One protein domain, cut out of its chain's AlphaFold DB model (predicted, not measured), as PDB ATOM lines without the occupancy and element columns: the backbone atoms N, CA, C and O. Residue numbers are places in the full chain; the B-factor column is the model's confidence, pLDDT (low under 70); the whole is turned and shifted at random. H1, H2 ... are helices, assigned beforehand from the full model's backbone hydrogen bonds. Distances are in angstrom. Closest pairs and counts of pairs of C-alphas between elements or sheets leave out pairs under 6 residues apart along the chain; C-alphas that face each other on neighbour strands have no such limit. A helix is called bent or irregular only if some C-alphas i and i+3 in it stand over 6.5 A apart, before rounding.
ATOM      1  N   GLY A  34       7.089  11.492  53.019       53.41
ATOM      2  CA  GLY A  34       6.808  12.616  53.918       53.41
ATOM      3  C   GLY A  34       7.477  13.930  53.498       53.41
ATOM      4  O   GLY A  34       6.880  14.991  53.653       53.41
ATOM      5  N   ARG A  35       8.680  13.876  52.904       53.06
ATOM      6  CA  ARG A  35       9.386  15.074  52.411       53.06
ATOM      7  C   ARG A  35       8.721  15.644  51.166       53.06
ATOM      8  O   ARG A  35       8.506  16.847  51.105       53.06
ATOM      9  N   VAL A  36       8.355  14.793  50.207       58.81
ATOM     10  CA  VAL A  36       7.671  15.236  48.981       58.81
ATOM     11  C   VAL A  36       6.278  15.767  49.301       58.81
ATOM     12  O   VAL A  36       5.900  16.814  48.781       58.81
ATOM     13  N   LEU A  37       5.537  15.107  50.199       64.25
ATOM     14  CA  LEU A  37       4.260  15.622  50.687       64.25
ATOM     15  C   LEU A  37       4.422  16.974  51.383       64.25
ATOM     16  O   LEU A  37       3.734  17.914  51.006       64.25
ATOM     17  N   GLY A  38       5.349  17.095  52.335       59.50
ATOM     18  CA  GLY A  38       5.577  18.343  53.066       59.50
ATOM     19  C   GLY A  38       5.977  19.502  52.150       59.50
ATOM     20  O   GLY A  38       5.385  20.576  52.223       59.50
ATOM     21  N   VAL A  39       6.911  19.270  51.221       68.00
ATOM     22  CA  VAL A  39       7.341  20.284  50.245       68.00
ATOM     23  C   VAL A  39       6.217  20.641  49.273       68.00
ATOM     24  O   VAL A  39       6.094  21.804  48.915       68.00
ATOM     25  N   SER A  40       5.364  19.686  48.885       65.88
ATOM     26  CA  SER A  40       4.210  19.952  48.008       65.88
ATOM     27  C   SER A  40       3.057  20.653  48.732       65.88
ATOM     28  O   SER A  40       2.265  21.350  48.099       65.88
ATOM     29  N   MET A  41       2.939  20.487  50.052       66.81
ATOM     30  CA  MET A  41       1.906  21.151  50.849       66.81
ATOM     31  C   MET A  41       2.168  22.648  51.004       66.81
ATOM     32  O   MET A  41       1.209  23.408  51.033       66.81
ATOM     33  N   LEU A  42       3.427  23.092  51.037       73.56
ATOM     34  CA  LEU A  42       3.767  24.517  51.127       73.56
ATOM     35  C   LEU A  42       3.183  25.366  49.980       73.56
ATOM     36  O   LEU A  42       2.429  26.297  50.270       73.56
ATOM     37  N   PRO A  43       3.438  25.063  48.692       73.94
ATOM     38  CA  PRO A  43       2.816  25.794  47.600       73.94
ATOM     39  C   PRO A  43       1.299  25.594  47.596       73.94
ATOM     40  O   PRO A  43       0.575  26.544  47.335       73.94
ATOM     41  N   MET A  44       0.791  24.412  47.962       74.75
ATOM     42  CA  MET A  44      -0.655  24.177  48.031       74.75
ATOM     43  C   MET A  44      -1.349  25.084  49.062       74.75
ATOM     44  O   MET A  44      -2.400  25.644  48.764       74.75
ATOM     45  N   MET A  45      -0.754  25.269  50.243       78.81
ATOM     46  CA  MET A  45      -1.255  26.169  51.287       78.81
ATOM     47  C   MET A  45      -1.180  27.632  50.844       78.81
ATOM     48  O   MET A  45      -2.151  28.365  50.992       78.81
ATOM     49  N   LEU A  46      -0.061  28.050  50.244       81.44
ATOM     50  CA  LEU A  46       0.091  29.414  49.729       81.44
ATOM     51  C   LEU A  46      -0.935  29.720  48.636       81.44
ATOM     52  O   LEU A  46      -1.596  30.752  48.693       81.44
ATOM     53  N   LEU A  47      -1.121  28.810  47.681       78.81
ATOM     54  CA  LEU A  47      -2.108  28.968  46.617       78.81
ATOM     55  C   LEU A  47      -3.546  28.939  47.156       78.81
ATOM     56  O   LEU A  47      -4.376  29.692  46.660       78.81
ATOM     57  N   MET A  48      -3.853  28.129  48.178       78.69
ATOM     58  CA  MET A  48      -5.177  28.142  48.824       78.69
ATOM     59  C   MET A  48      -5.466  29.450  49.561       78.69
ATOM     60  O   MET A  48      -6.618  29.867  49.595       78.69
ATOM     61  N   THR A  49      -4.451  30.100  50.127       84.06
ATOM     62  CA  THR A  49      -4.613  31.389  50.813       84.06
ATOM     63  C   THR A  49      -4.682  32.552  49.824       84.06
ATOM     64  O   THR A  49      -5.531  33.429  49.950       84.06
ATOM     65  N   ILE A  50      -3.808  32.559  48.816       82.06
ATOM     66  CA  ILE A  50      -3.712  33.642  47.826       82.06
ATOM     67  C   ILE A  50      -4.842  33.546  46.789       82.06
ATOM     68  O   ILE A  50      -5.314  34.565  46.295       82.06
ATOM     69  N   GLY A  51      -5.317  32.339  46.478       78.38
ATOM     70  CA  GLY A  51      -6.326  32.085  45.447       78.38
ATOM     71  C   GLY A  51      -7.634  32.868  45.635       78.38
ATOM     72  O   GLY A  51      -8.010  33.601  44.722       78.38
ATOM     73  N   PRO A  52      -8.312  32.778  46.795       79.06
ATOM     74  CA  PRO A  52      -9.533  33.537  47.068       79.06
ATOM     75  C   PRO A  52      -9.301  35.049  47.065       79.06
ATOM     76  O   PRO A  52     -10.155  35.796  46.602       79.06
ATOM     77  N   TYR A  53      -8.138  35.497  47.549       82.00
ATOM     78  CA  TYR A  53      -7.778  36.912  47.577       82.00
ATOM     79  C   TYR A  53      -7.640  37.486  46.161       82.00
ATOM     80  O   TYR A  53      -8.246  38.504  45.837       82.00
ATOM     81  N   VAL A  54      -6.913  36.789  45.284       78.50
ATOM     82  CA  VAL A  54      -6.784  37.177  43.873       78.50
ATOM     83  C   VAL A  54      -8.131  37.069  43.154       78.50
ATOM     84  O   VAL A  54      -8.475  37.964  42.393       78.50
ATOM     85  N   ALA A  55      -8.928  36.030  43.423       75.06
ATOM     86  CA  ALA A  55     -10.261  35.888  42.839       75.06
ATOM     87  C   ALA A  55     -11.206  37.036  43.240       75.06
ATOM     88  O   ALA A  55     -11.953  37.521  42.394       75.06
ATOM     89  N   GLY A  56     -11.134  37.503  44.491       78.50
ATOM     90  CA  GLY A  56     -11.869  38.678  44.964       78.50
ATOM     91  C   GLY A  56     -11.437  39.958  44.248       78.50
ATOM     92  O   GLY A  56     -12.279  40.662  43.705       78.50
ATOM     93  N   LEU A  57     -10.127  40.199  44.126       79.56
ATOM     94  CA  LEU A  57      -9.604  41.355  43.380       79.56
ATOM     95  C   LEU A  57      -9.984  41.324  41.894       79.56
ATOM     96  O   LEU A  57     -10.251  42.361  41.289       79.56
ATOM     97  N   MET A  58     -10.011  40.137  41.286       74.44
ATOM     98  CA  MET A  58     -10.459  39.970  39.905       74.44
ATOM     99  C   MET A  58     -11.956  40.246  39.753       74.44
ATOM    100  O   MET A  58     -12.362  40.835  38.751       74.44
ATOM    101  N   PHE A  59     -12.766  39.867  40.741       75.19
ATOM    102  CA  PHE A  59     -14.185  40.202  40.763       75.19
ATOM    103  C   PHE A  59     -14.406  41.713  40.905       75.19
ATOM    104  O   PHE A  59     -15.216  42.268  40.168       75.19
ATOM    105  N   ASP A  60     -13.632  42.389  41.754       74.12
ATOM    106  CA  ASP A  60     -13.719  43.844  41.932       74.12
ATOM    107  C   ASP A  60     -13.332  44.616  40.656       74.12
ATOM    108  O   ASP A  60     -13.942  45.637  40.339       74.12
ATOM    109  N   HIS A  61     -12.355  44.122  39.886       73.69
ATOM    110  CA  HIS A  61     -11.902  44.777  38.651       73.69
ATOM    111  C   HIS A  61     -12.786  44.515  37.423       73.69
ATOM    112  O   HIS A  61     -12.948  45.410  36.594       73.69
ATOM    113  N   TYR A  62     -13.319  43.299  37.265       75.00
ATOM    114  CA  TYR A  62     -14.063  42.890  36.064       75.00
ATOM    115  C   TYR A  62     -15.575  42.742  36.295       75.00
ATOM    116  O   TYR A  62     -16.317  42.520  35.338       75.00
ATOM    117  N   GLY A  63     -16.041  42.807  37.547       75.06
ATOM    118  CA  GLY A  63     -17.445  42.613  37.930       75.06
ATOM    119  C   GLY A  63     -17.991  41.202  37.667       75.06
ATOM    120  O   GLY A  63     -19.196  40.981  37.759       75.06
ATOM    121  N   SER A  64     -17.134  40.248  37.290       74.31
ATOM    122  CA  SER A  64     -17.514  38.896  36.872       74.31
ATOM    123  C   SER A  64     -16.441  37.869  37.248       74.31
ATOM    124  O   SER A  64     -15.252  38.177  37.319       74.31
ATOM    125  N   TYR A  65     -16.861  36.623  37.487       73.50
ATOM    126  CA  TYR A  65     -15.961  35.507  37.818       73.50
ATOM    127  C   TYR A  65     -15.409  34.783  36.585       73.50
ATOM    128  O   TYR A  65     -14.565  33.897  36.730       73.50
ATOM    129  N   ASP A  66     -15.851  35.149  35.380       77.38
ATOM    130  CA  ASP A  66     -15.468  34.462  34.143       77.38
ATOM    131  C   ASP A  66     -13.947  34.450  33.968       77.38
ATOM    132  O   ASP A  66     -13.358  33.406  33.686       77.38
ATOM    133  N   MET A  67     -13.281  35.574  34.253       74.50
ATOM    134  CA  MET A  67     -11.820  35.641  34.196       74.50
ATOM    135  C   MET A  67     -11.123  34.760  35.238       74.50
ATOM    136  O   MET A  67     -10.110  34.136  34.925       74.50
ATOM    137  N   ALA A  68     -11.672  34.637  36.449       74.44
ATOM    138  CA  ALA A  68     -11.125  33.729  37.456       74.44
ATOM    139  C   ALA A  68     -11.246  32.260  37.005       74.44
ATOM    140  O   ALA A  68     -10.302  31.482  37.162       74.44
ATOM    141  N   PHE A  69     -12.367  31.889  36.375       77.56
ATOM    142  CA  PHE A  69     -12.552  30.552  35.806       77.56
ATOM    143  C   PHE A  69     -11.604  30.269  34.638       77.56
ATOM    144  O   PHE A  69     -11.039  29.176  34.590       77.56
ATOM    145  N   TYR A  70     -11.367  31.230  33.738       80.38
ATOM    146  CA  TYR A  70     -10.400  31.059  32.649       80.38
ATOM    147  C   TYR A  70      -8.976  30.840  33.163       80.38
ATOM    148  O   TYR A  70      -8.291  29.936  32.687       80.38
ATOM    149  N   ILE A  71      -8.538  31.605  34.168       79.00
ATOM    150  CA  ILE A  71      -7.207  31.428  34.765       79.00
ATOM    151  C   ILE A  71      -7.088  30.063  35.445       79.00
ATOM    152  O   ILE A  71      -6.091  29.369  35.245       79.00
ATOM    153  N   LEU A  72      -8.103  29.641  36.204       77.94
ATOM    154  CA  LEU A  72      -8.120  28.317  36.833       77.94
ATOM    155  C   LEU A  72      -8.103  27.188  35.793       77.94
ATOM    156  O   LEU A  72      -7.377  26.208  35.968       77.94
ATOM    157  N   ALA A  73      -8.854  27.330  34.699       79.12
ATOM    158  CA  ALA A  73      -8.868  26.366  33.605       79.12
ATOM    159  C   ALA A  73      -7.499  26.272  32.919       79.12
ATOM    160  O   ALA A  73      -7.004  25.172  32.672       79.12
ATOM    161  N   LEU A  74      -6.852  27.411  32.666       80.81
ATOM    162  CA  LEU A  74      -5.542  27.470  32.025       80.81
ATOM    163  C   LEU A  74      -4.442  26.915  32.940       80.81
ATOM    164  O   LEU A  74      -3.617  26.121  32.495       80.81
ATOM    165  N   ALA A  75      -4.483  27.229  34.238       78.00
ATOM    166  CA  ALA A  75      -3.602  26.629  35.239       78.00
ATOM    167  C   ALA A  75      -3.789  25.103  35.327       78.00
ATOM    168  O   ALA A  75      -2.809  24.361  35.399       78.00
ATOM    169  N   GLY A  76      -5.036  24.624  35.267       74.69
ATOM    170  CA  GLY A  76      -5.360  23.197  35.216       74.69
ATOM    171  C   GLY A  76      -4.830  22.512  33.955       74.69
ATOM    172  O   GLY A  76      -4.261  21.424  34.048       74.69
ATOM    173  N   LEU A  77      -4.944  23.158  32.792       79.44
ATOM    174  CA  LEU A  77      -4.397  22.659  31.527       79.44
ATOM    175  C   LEU A  77      -2.871  22.586  31.556       79.44
ATOM    176  O   LEU A  77      -2.314  21.546  31.222       79.44
ATOM    177  N   VAL A  78      -2.193  23.641  32.013       79.12
ATOM    178  CA  VAL A  78      -0.729  23.643  32.164       79.12
ATOM    179  C   VAL A  78      -0.289  22.553  33.142       79.12
ATOM    180  O   VAL A  78       0.650  21.815  32.854       79.12
ATOM    181  N   GLY A  79      -1.000  22.393  34.262       68.88
ATOM    182  CA  GLY A  79      -0.747  21.326  35.229       68.88
ATOM    183  C   GLY A  79      -0.953  19.928  34.641       68.88
ATOM    184  O   GLY A  79      -0.137  19.042  34.876       68.88
ATOM    185  N   SER A  80      -1.999  19.729  33.837       72.94
ATOM    186  CA  SER A  80      -2.294  18.454  33.175       72.94
ATOM    187  C   SER A  80      -1.273  18.117  32.085       72.94
ATOM    188  O   SER A  80      -0.805  16.982  32.019       72.94
ATOM    189  N   ILE A  81      -0.857  19.104  31.288       77.12
ATOM    190  CA  ILE A  81       0.220  18.960  30.301       77.12
ATOM    191  C   ILE A  81       1.538  18.638  31.011       77.12
ATOM    192  O   ILE A  81       2.224  17.691  30.637       77.12
ATOM    193  N   GLY A  82       1.869  19.357  32.085       69.75
ATOM    194  CA  GLY A  82       3.035  19.056  32.915       69.75
ATOM    195  C   GLY A  82       2.985  17.641  33.493       69.75
ATOM    196  O   GLY A  82       3.998  16.951  33.520       69.75
ATOM    197  N   PHE A  83       1.798  17.165  33.874       66.00
ATOM    198  CA  PHE A  83       1.596  15.797  34.345       66.00
ATOM    199  C   PHE A  83       1.820  14.749  33.246       66.00
ATOM    200  O   PHE A  83       2.422  13.714  33.515       66.00
ATOM    201  N   LEU A  84       1.404  15.026  32.005       66.75
ATOM    202  CA  LEU A  84       1.697  14.177  30.844       66.75
ATOM    203  C   LEU A  84       3.206  14.081  30.565       66.75
ATOM    204  O   LEU A  84       3.693  13.018  30.183       66.75
ATOM    205  N   PHE A  85       3.953  15.167  30.788       65.62
ATOM    206  CA  PHE A  85       5.414  15.184  30.653       65.62
ATOM    207  C   PHE A  85       6.159  14.630  31.877       65.62
ATOM    208  O   PHE A  85       7.322  14.237  31.751       65.62
ATOM    209  N   CYS A  86       5.509  14.531  33.041       59.81
ATOM    210  CA  CYS A  86       6.023  13.833  34.220       59.81
ATOM    211  C   CYS A  86       5.990  12.315  33.990       59.81
ATOM    212  O   CYS A  86       5.150  11.581  34.506       59.81
ATOM    213  N   LYS A  87       6.939  11.844  33.181       52.88
ATOM    214  CA  LYS A  87       7.180  10.431  32.921       52.88
ATOM    215  C   LYS A  87       7.670   9.737  34.194       52.88
ATOM    216  O   LYS A  87       8.610  10.188  34.846       52.88
TER     217      LYS A  87
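AT A GLANCE: This is residues 34 to 87 of the 94 residues of the protein "MFS domain-containing protein" of Dehalococcoidia bacterium (UniProt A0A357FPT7). Two long helices make an open V: H1, bent on its way, and then H2, which folds back after a tight link and meets H1 near that link, while residues 34 to 50 and 73 to 87 stick out as two free arms. The printed part has 54 residues, is all helix with no named strand, and is loose and flat: radius of gyration of the C-alphas 13.9 A, spans 40 by 23 by 8 A.

HOW THE PARTS SIT: Start with H1, residues 34 to 62, assigned as one helix by its hydrogen bonds but bent: C-alphas 49 and 52 are 6.5 A apart. Its arms H1a, residues 34 to 49, and H1b, residues 52 to 62, stand at a shallow tilt of 32 degrees, only just short of steep. H2, residues 66 to 85, touches H1b with residues 67 to 68 alone; the closest C-alphas, those of Ala 55 and Ala 68, are 5.9 A apart. They run opposite ways at a steep tilt of 49 degrees. H1a and H2 are apart. Every O i to N i+4 pair is within hydrogen-bond range in H1b and H2, and 11 of 12 in H1a.

IN THESE COORDINATES: Find C-alpha 34 at (6.808, 12.616, 53.918); H1a runs 22.2 A from there, and H1b 15.1 A. H2 runs 28.6 A to C-alpha 85 at (5.414, 15.184, 30.653).

THE WHOLE: Look to Gly 34 and Gly 63 for the two C-alphas farthest apart, 41.8 A. The printed part has no cut, and pLDDT is under 70 at residues 34 to 41, 79 and 82 to 87.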